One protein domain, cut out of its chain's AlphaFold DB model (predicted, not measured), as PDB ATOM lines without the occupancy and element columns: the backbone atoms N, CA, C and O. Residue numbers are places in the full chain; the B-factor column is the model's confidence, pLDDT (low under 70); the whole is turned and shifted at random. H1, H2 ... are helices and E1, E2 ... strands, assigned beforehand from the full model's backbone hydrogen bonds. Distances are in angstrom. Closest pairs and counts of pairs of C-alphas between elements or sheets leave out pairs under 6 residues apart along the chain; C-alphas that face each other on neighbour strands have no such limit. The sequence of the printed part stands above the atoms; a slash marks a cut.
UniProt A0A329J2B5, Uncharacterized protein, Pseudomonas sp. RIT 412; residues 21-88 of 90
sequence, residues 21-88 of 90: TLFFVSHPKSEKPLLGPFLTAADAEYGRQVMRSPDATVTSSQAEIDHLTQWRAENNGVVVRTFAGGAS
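Overview. This is residues 21 to 88 of the 90 residues of an uncharacterized protein of Pseudomonas sp. RIT 412 (UniProt A0A329J2B5). A small three-stranded sheet has the helix H1 packed over one face, while the long helix H2 runs past its E2 edge, crossing H1. The 68 printed residues run E1 E2 H1 E3 H2, mixed helices and strands; the antiparallel sheet is ordered E2 E1 E3. The whole is compact, with radius of gyration of the C-alphas 11.5 A, and flat, spanning 33 by 27 by 14 A.

Arrangement. E1, residues 21 to 26, and E2, residues 35 to 38, form a hairpin; N 23 and O 38 are 2.9 A apart, within hydrogen-bond range. H1, residues 41 to 51, is on the sheet, over E1; their closest C-alphas, Phe 23 and Ala 41, are 5.8 A apart. E3, residues 57 to 63, is antiparallel to E1, with N 24 and O 59 at 2.8 A. E2, H1 and E3 make a split strand-helix-strand unit, E1 between its strands, with a right-handed crossover. H2, residues 67 to 88, touches H1 at a steep tilt of 55 degrees; their closest C-alphas, Asp 43 and Gly 77, are 5.1 A apart. Every O i to N i+4 pair is within hydrogen-bond range in H1, 17 of 18 in H2.

Along the chain. E1 begins at C-alpha 21 (56.296, 4.054, 95.943); H2, 32.7 A long, ends at C-alpha 88 (28.257, 11.871, 98.207).

Size, cuts and confidence. The printed part has no cut and no long link; residues 86 to 88 have pLDDT under 70.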
ATOM      1  N   THR A  21      57.403   5.003  95.856       96.62
ATOM      2  CA  THR A  21      56.296   4.054  95.943       96.62
ATOM      3  C   THR A  21      55.103   4.630  95.194       96.62
ATOM      4  O   THR A  21      54.581   5.681  95.558       96.62
ATOM      5  N   LEU A  22      54.678   3.929  94.152       97.69
ATOM      6  CA  LEU A  22      53.468   4.214  93.403       97.69
ATOM      7  C   LEU A  22      52.386   3.208  93.774       97.69
ATOM      8  O   LEU A  22      52.668   2.027  93.981       97.69
ATOM      9  N   PHE A  23      51.146   3.677  93.799       98.44
ATOM     10  CA  PHE A  23      49.965   2.857  94.031       98.44
ATOM     11  C   PHE A  23      49.128   2.755  92.759       98.44
ATOM     12  O   PHE A  23      49.086   3.676  91.941       98.44
ATOM     13  N   PHE A  24      48.460   1.623  92.602       98.00
ATOM     14  CA  PHE A  24      47.694   1.266  91.418       98.00
ATOM     15  C   PHE A  24      46.435   0.520  91.826       98.00
ATOM     16  O   PHE A  24      46.460  -0.245  92.786       98.00
ATOM     17  N   VAL A  25      45.363   0.677  91.059       98.00
ATOM     18  CA  VAL A  25      44.204  -0.209  91.145       98.00
ATOM     19  C   VAL A  25      44.381  -1.308  90.111       98.00
ATOM     20  O   VAL A  25      44.437  -1.035  88.912       98.00
ATOM     21  N   SER A  26      44.465  -2.547  90.574       97.75
ATOM     22  CA  SER A  26      44.673  -3.739  89.754       97.75
ATOM     23  C   SER A  26      43.487  -4.680  89.893       97.75
ATOM     24  O   SER A  26      42.743  -4.625  90.872       97.75
ATOM     25  N   HIS A  27      43.302  -5.554  88.914       96.69
ATOM     26  CA  HIS A  27      42.236  -6.548  88.921       96.69
ATOM     27  C   HIS A  27      42.815  -7.896  88.493       96.69
ATOM     28  O   HIS A  27      43.574  -7.925  87.526       96.69
ATOM     29  N   PRO A  28      42.457  -9.019  89.142       95.38
ATOM     30  CA  PRO A  28      43.078 -10.324  88.880       95.38
ATOM     31  C   PRO A  28      42.907 -10.815  87.435       95.38
ATOM     32  O   PRO A  28      43.689 -11.626  86.957       95.38
ATOM     33  N   LYS A  29      41.892 -10.312  86.725       95.31
ATOM     34  CA  LYS A  29      41.637 -10.616  85.304       95.31
ATOM     35  C   LYS A  29      42.296  -9.635  84.321       95.31
ATOM     36  O   LYS A  29      42.000  -9.700  83.134       95.31
ATOM     37  N   SER A  30      43.116  -8.698  84.799       94.88
ATOM     38  CA  SER A  30      43.822  -7.722  83.965       94.88
ATOM     39  C   SER A  30      45.322  -7.806  84.212       94.88
ATOM     40  O   SER A  30      45.782  -7.656  85.338       94.88
ATOM     41  N   GLU A  31      46.094  -7.993  83.141       93.75
ATOM     42  CA  GLU A  31      47.563  -8.016  83.200       93.75
ATOM     43  C   GLU A  31      48.158  -6.639  83.527       93.75
ATOM     44  O   GLU A  31      49.284  -6.533  84.009       93.75
ATOM     45  N   LYS A  32      47.403  -5.569  83.257       95.69
ATOM     46  CA  LYS A  32      47.802  -4.189  83.531       95.69
ATOM     47  C   LYS A  32      46.946  -3.594  84.646       95.69
ATOM     48  O   LYS A  32      45.764  -3.943  84.752       95.69
ATOM     49  N   PRO A  33      47.494  -2.645  85.424       96.31
ATOM     50  CA  PRO A  33      46.686  -1.801  86.286       96.31
ATOM     51  C   PRO A  33      45.512  -1.182  85.529       96.31
ATOM     52  O   PRO A  33      45.679  -0.687  84.415       96.31
ATOM     53  N   LEU A  34      44.339  -1.190  86.154       96.00
ATOM     54  CA  LEU A  34      43.152  -0.508  85.646       96.00
ATOM     55  C   LEU A  34      43.260   1.006  85.842       96.00
ATOM     56  O   LEU A  34      42.785   1.771  85.006       96.00
ATOM     57  N   LEU A  35      43.885   1.441  86.941       96.69
ATOM     58  CA  LEU A  35      44.026   2.854  87.273       96.69
ATOM     59  C   LEU A  35      45.334   3.132  88.017       96.69
ATOM     60  O   LEU A  35      45.808   2.316  88.807       96.69
ATOM     61  N   GLY A  36      45.900   4.311  87.780       95.81
ATOM     62  CA  GLY A  36      47.143   4.776  88.382       95.81
ATOM     63  C   GLY A  36      48.098   5.362  87.337       95.81
ATOM     64  O   GLY A  36      47.738   5.492  86.165       95.81
ATOM     65  N   PRO A  37      49.318   5.741  87.741       97.31
ATOM     66  CA  PRO A  37      49.841   5.658  89.106       97.31
ATOM     67  C   PRO A  37      49.205   6.679  90.065       97.31
ATOM     68  O   PRO A  37      48.641   7.676  89.619       97.31
ATOM     69  N   PHE A  38      49.327   6.432  91.370       97.88
ATOM     70  CA  PHE A  38      49.003   7.351  92.468       97.88
ATOM     71  C   PHE A  38      50.193   7.479  93.418       97.88
ATOM     72  O   PHE A  38      50.941   6.520  93.606       97.88
ATOM     73  N   LEU A  39      50.341   8.639  94.062       97.12
ATOM     74  CA  LEU A  39      51.388   8.858  95.071       97.12
ATOM     75  C   LEU A  39      50.997   8.360  96.468       97.12
ATOM     76  O   LEU A  39      51.862   8.191  97.324       97.12
ATOM     77  N   THR A  40      49.706   8.122  96.715       97.12
ATOM     78  CA  THR A  40      49.204   7.676  98.019       97.12
ATOM     79  C   THR A  40      48.250   6.493  97.873       97.12
ATOM     80  O   THR A  40      47.515   6.382  96.889       97.12
ATOM     81  N   ALA A  41      48.234   5.618  98.882       97.75
ATOM     82  CA  ALA A  41      47.287   4.508  98.948       97.75
ATOM     83  C   ALA A  41      45.834   5.000  99.055       97.75
ATOM     84  O   ALA A  41      44.942   4.397  98.473       97.75
ATOM     85  N   ALA A  42      45.607   6.111  99.765       97.06
ATOM     86  CA  ALA A  42      44.279   6.696  99.934       97.06
ATOM     87  C   ALA A  42      43.676   7.143  98.594       97.06
ATOM     88  O   ALA A  42      42.517   6.851  98.316       97.06
ATOM     89  N   ASP A  43      44.468   7.784  97.731       97.69
ATOM     90  CA  ASP A  43      44.004   8.177  96.399       97.69
ATOM     91  C   ASP A  43      43.704   6.959  95.518       97.69
ATOM     92  O   ASP A  43      42.668   6.916  94.852       97.69
ATOM     93  N   ALA A  44      44.556   5.933  95.558       97.81
ATOM     94  CA  ALA A  44      44.283   4.687  94.848       97.81
ATOM     95  C   ALA A  44      42.996   4.009  95.348       97.81
ATOM     96  O   ALA A  44      42.229   3.471  94.549       97.81
ATOM     97  N   GLU A  45      42.721   4.084  96.649       97.44
ATOM     98  CA  GLU A  45      41.512   3.535  97.258       97.44
ATOM     99  C   GLU A  45      40.253   4.315  96.853       97.44
ATOM    100  O   GLU A  45      39.251   3.699  96.487       97.44
ATOM    101  N   TYR A  46      40.309   5.651  96.793       96.19
ATOM    102  CA  TYR A  46      39.232   6.445  96.188       96.19
ATOM    103  C   TYR A  46      39.000   6.045  94.729       96.19
ATOM    104  O   TYR A  46      37.858   5.852  94.316       96.19
ATOM    105  N   GLY A  47      40.072   5.850  93.957       96.06
ATOM    106  CA  GLY A  47      39.986   5.355  92.584       96.06
ATOM    107  C   GLY A  47      39.293   3.992  92.485       96.06
ATOM    108  O   GLY A  47      38.405   3.810  91.651       96.06
ATOM    109  N   ARG A  48      39.640   3.053  93.373       96.75
ATOM    110  CA  ARG A  48      39.006   1.727  93.467       96.75
ATOM    111  C   ARG A  48      37.509   1.838  93.760       96.75
ATOM    112  O   ARG A  48      36.709   1.188  93.087       96.75
ATOM    113  N   GLN A  49      37.129   2.677  94.725       94.25
ATOM    114  CA  GLN A  49      35.732   2.897  95.116       94.25
ATOM    115  C   GLN A  49      34.911   3.552  94.001       94.25
ATOM    116  O   GLN A  49      33.800   3.105  93.717       94.25
ATOM    117  N   VAL A  50      35.465   4.571  93.336       92.88
ATOM    118  CA  VAL A  50      34.816   5.264  92.212       92.88
ATOM    119  C   VAL A  50      34.616   4.324  91.021       92.88
ATOM    120  O   VAL A  50      33.562   4.357  90.392       92.88
ATOM    121  N   MET A  51      35.589   3.456  90.730       91.94
ATOM    122  CA  MET A  51      35.521   2.521  89.602       91.94
ATOM    123  C   MET A  51      34.443   1.439  89.773       91.94
ATOM    124  O   MET A  51      33.929   0.940  88.775       91.94
ATOM    125  N   ARG A  52      34.103   1.067  91.018       90.25
ATOM    126  CA  ARG A  52      33.072   0.059  91.357       90.25
ATOM    127  C   ARG A  52      33.251  -1.297  90.654       90.25
ATOM    128  O   ARG A  52      32.284  -2.027  90.453       90.25
ATOM    129  N   SER A  53      34.485  -1.655  90.303       91.69
ATOM    130  CA  SER A  53      34.786  -2.989  89.784       91.69
ATOM    131  C   SER A  53      34.894  -3.972  90.952       91.69
ATOM    132  O   SER A  53      35.714  -3.733  91.846       91.69
ATOM    133  N   PRO A  54      34.140  -5.087  90.952       92.50
ATOM    134  CA  PRO A  54      34.379  -6.167  91.904       92.50
ATOM    135  C   PRO A  54      35.810  -6.685  91.740       92.50
ATOM    136  O   PRO A  54      36.406  -6.524  90.676       92.50
ATOM    137  N   ASP A  55      36.369  -7.247  92.808       95.31
ATOM    138  CA  ASP A  55      37.713  -7.847  92.857       95.31
ATOM    139  C   ASP A  55      38.890  -6.908  92.524       95.31
ATOM    140  O   ASP A  55      40.050  -7.328  92.545       95.31
ATOM    141  N   ALA A  56      38.634  -5.624  92.254       97.44
ATOM    142  CA  ALA A  56      39.687  -4.632  92.121       97.44
ATOM    143  C   ALA A  56      40.340  -4.372  93.486       97.44
ATOM    144  O   ALA A  56      39.657  -4.220  94.503       97.44
ATOM    145  N   THR A  57      41.668  -4.297  93.501       97.75
ATOM    146  CA  THR A  57      42.491  -4.124  94.707       97.75
ATOM    147  C   THR A  57      43.557  -3.059  94.490       97.75
ATOM    148  O   THR A  57      44.000  -2.825  93.364       97.75
ATOM    149  N   VAL A  58      43.973  -2.397  95.571       98.00
ATOM    150  CA  VAL A  58      45.118  -1.483  95.534       98.00
ATOM    151  C   VAL A  58      46.406  -2.294  95.657       98.00
ATOM    152  O   VAL A  58      46.571  -3.079  96.587       98.00
ATOM    153  N   THR A  59      47.327  -2.083  94.724       98.06
ATOM    154  CA  THR A  59      48.675  -2.666  94.719       98.06
ATOM    155  C   THR A  59      49.720  -1.555  94.720       98.06
ATOM    156  O   THR A  59      49.426  -0.425  94.326       98.06
ATOM    157  N   SER A  60      50.937  -1.857  95.172       97.19
ATOM    158  CA  SER A  60      52.044  -0.897  95.210       97.19
ATOM    159  C   SER A  60      53.277  -1.426  94.491       97.19
ATOM    160  O   SER A  60      53.576  -2.616  94.577       97.19
ATOM    161  N   SER A  61      54.027  -0.534  93.851       94.81
ATOM    162  CA  SER A  61      55.324  -0.833  93.241       94.81
ATOM    163  C   SER A  61      56.305   0.307  93.492       94.81
ATOM    164  O   SER A  61      55.910   1.470  93.537       94.81
ATOM    165  N   GLN A  62      57.584  -0.020  93.664       95.00
ATOM    166  CA  GLN A  62      58.654   0.966  93.768       95.00
ATOM    167  C   GLN A  62      59.301   1.160  92.400       95.00
ATOM    168  O   GLN A  62      59.751   0.199  91.782       95.00
ATOM    169  N   ALA A  63      59.359   2.407  91.941       90.38
ATOM    170  CA  ALA A  63      59.983   2.748  90.670       90.38
ATOM    171  C   ALA A  63      60.699   4.096  90.755       90.38
ATOM    172  O   ALA A  63      60.269   5.005  91.467       90.38
ATOM    173  N   GLU A  64      61.782   4.250  89.998       92.38
ATOM    174  CA  GLU A  64      62.280   5.585  89.679       92.38
ATOM    175  C   GLU A  64      61.310   6.243  88.695       92.38
ATOM    176  O   GLU A  64      60.935   5.641  87.690       92.38
ATOM    177  N   ILE A  65      60.883   7.472  88.991       92.00
ATOM    178  CA  ILE A  65      59.862   8.159  88.195       92.00
ATOM    179  C   ILE A  65      60.398   9.439  87.561       92.00
ATOM    180  O   ILE A  65      61.167  10.209  88.150       92.00
ATOM    181  N   ASP A  66      59.989   9.694  86.324       93.06
ATOM    182  CA  ASP A  66      60.214  10.984  85.690       93.06
ATOM    183  C   ASP A  66      59.204  12.041  86.166       93.06
ATOM    184  O   ASP A  66      58.241  11.756  86.879       93.06
ATOM    185  N   HIS A  67      59.457  13.298  85.801       93.38
ATOM    186  CA  HIS A  67      58.598  14.413  86.206       93.38
ATOM    187  C   HIS A  67      57.184  14.291  85.613       93.38
ATOM    188  O   HIS A  67      56.206  14.698  86.233       93.38
ATOM    189  N   LEU A  68      57.057  13.702  84.419       94.19
ATOM    190  CA  LEU A  68      55.763  13.482  83.779       94.19
ATOM    191  C   LEU A  68      54.932  12.447  84.545       94.19
ATOM    192  O   LEU A  68      53.735  12.639  84.749       94.19
ATOM    193  N   THR A  69      55.565  11.364  84.986       94.44
ATOM    194  CA  THR A  69      54.946  10.315  85.800       94.44
ATOM    195  C   THR A  69      54.523  10.862  87.155       94.44
ATOM    196  O   THR A  69      53.409  10.580  87.596       94.44
ATOM    197  N   GLN A  70      55.362  11.696  87.779       94.62
ATOM    198  CA  GLN A  70      55.006  12.397  89.012       94.62
ATOM    199  C   GLN A  70      53.760  13.272  88.818       94.62
ATOM    200  O   GLN A  70      52.777  13.104  89.536       94.62
ATOM    201  N   TRP A  71      53.760  14.136  87.801       96.69
ATOM    202  CA  TRP A  71      52.630  15.021  87.518       96.69
ATOM    203  C   TRP A  71      51.335  14.247  87.227       96.69
ATOM    204  O   TRP A  71      50.264  14.598  87.723       96.69
ATOM    205  N   ARG A  72      51.420  13.139  86.477       96.38
ATOM    206  CA  ARG A  72      50.274  12.244  86.241       96.38
ATOM    207  C   ARG A  72      49.738  11.645  87.539       96.38
ATOM    208  O   ARG A  72      48.524  11.593  87.713       96.38
ATOM    209  N   ALA A  73      50.619  11.205  88.436       96.81
ATOM    210  CA  ALA A  73      50.218  10.608  89.706       96.81
ATOM    211  C   ALA A  73      49.524  11.620  90.634       96.81
ATOM    212  O   ALA A  73      48.527  11.285  91.277       96.81
ATOM    213  N   GLU A  74      50.005  12.864  90.655       96.38
ATOM    214  CA  GLU A  74      49.372  13.979  91.372       96.38
ATOM    215  C   GLU A  74      47.988  14.300  90.793       96.38
ATOM    216  O   GLU A  74      47.000  14.360  91.533       96.38
ATOM    217  N   ASN A  75      47.893  14.435  89.465       97.56
ATOM    218  CA  ASN A  75      46.633  14.706  88.774       97.56
ATOM    219  C   ASN A  75      45.597  13.600  89.018       97.56
ATOM    220  O   ASN A  75      44.447  13.894  89.341       97.56
ATOM    221  N   ASN A  76      46.004  12.332  88.928       97.19
ATOM    222  CA  ASN A  76      45.125  11.200  89.213       97.19
ATOM    223  C   ASN A  76      44.536  11.291  90.626       97.19
ATOM    224  O   ASN A  76      43.335  11.085  90.786       97.19
ATOM    225  N   GLY A  77      45.343  11.661  91.629       96.50
ATOM    226  CA  GLY A  77      44.876  11.865  93.002       96.50
ATOM    227  C   GLY A  77      43.828  12.977  93.125       96.50
ATOM    228  O   GLY A  77      42.799  12.798  93.774       96.50
ATOM    229  N   VAL A  78      44.037  14.118  92.462       96.69
ATOM    230  CA  VAL A  78      43.048  15.215  92.439       96.69
ATOM    231  C   VAL A  78      41.736  14.762  91.798       96.69
ATOM    232  O   VAL A  78      40.656  15.009  92.344       96.69
ATOM    233  N   VAL A  79      41.828  14.071  90.661       95.94
ATOM    234  CA  VAL A  79      40.671  13.594  89.902       95.94
ATOM    235  C   VAL A  79      39.827  12.635  90.740       95.94
ATOM    236  O   VAL A  79      38.631  12.869  90.911       95.94
ATOM    237  N   VAL A  80      40.428  11.596  91.325       96.00
ATOM    238  CA  VAL A  80      39.667  10.594  92.095       96.00
ATOM    239  C   VAL A  80      39.051  11.165  93.366       96.00
ATOM    240  O   VAL A  80      37.917  10.816  93.677       96.00
ATOM    241  N   ARG A  81      39.727  12.088  94.062       94.19
ATOM    242  CA  ARG A  81      39.134  12.783  95.218       94.19
ATOM    243  C   ARG A  81      37.923  13.612  94.817       94.19
ATOM    244  O   ARG A  81      36.923  13.610  95.527       94.19
ATOM    245  N   THR A  82      37.993  14.284  93.669       94.81
ATOM    246  CA  THR A  82      36.870  15.073  93.143       94.81
ATOM    247  C   THR A  82      35.676  14.172  92.824       94.81
ATOM    248  O   THR A  82      34.558  14.465  93.243       94.81
ATOM    249  N   PHE A  83      35.907  13.038  92.157       91.44
ATOM    250  CA  PHE A  83      34.843  12.069  91.876       91.44
ATOM    251  C   PHE A  83      34.279  11.418  93.145       91.44
ATOM    252  O   PHE A  83      33.065  11.261  93.252       91.44
ATOM    253  N   ALA A  84      35.124  11.086  94.125       89.12
ATOM    254  CA  ALA A  84      34.684  10.535  95.406       89.12
ATOM    255  C   ALA A  84      33.855  11.550  96.218       89.12
ATOM    256  O   ALA A  84      32.827  11.189  96.786       89.12
ATOM    257  N   GLY A  85      34.249  12.829  96.219       82.38
ATOM    258  CA  GLY A  85      33.475  13.910  96.836       82.38
ATOM    259  C   GLY A  85      32.128  14.143  96.146       82.38
ATOM    260  O   GLY A  85      31.110  14.289  96.817       82.38
ATOM    261  N   GLY A  86      32.088  14.087  94.810       62.72
ATOM    262  CA  GLY A  86      30.847  14.183  94.033       62.72
ATOM    263  C   GLY A  86      29.900  12.988  94.211       62.72
ATOM    264  O   GLY A  86      28.687  13.147  94.106       62.72
ATOM    265  N   ALA A  87      30.424  11.806  94.547       55.81
ATOM    266  CA  ALA A  87      29.632  10.598  94.800       55.81
ATOM    267  C   ALA A  87      28.819  10.636  96.114       55.81
ATOM    268  O   ALA A  87      28.046   9.719  96.366       55.81
ATOM    269  N   SER A  88      28.972  11.686  96.932       53.25
ATOM    270  CA  SER A  88      28.257  11.871  98.207       53.25
ATOM    271  C   SER A  88      26.893  12.577  98.063       53.25
ATOM    272  O   SER A  88      26.227  12.829  99.064       53.25
TER     273      SER A  88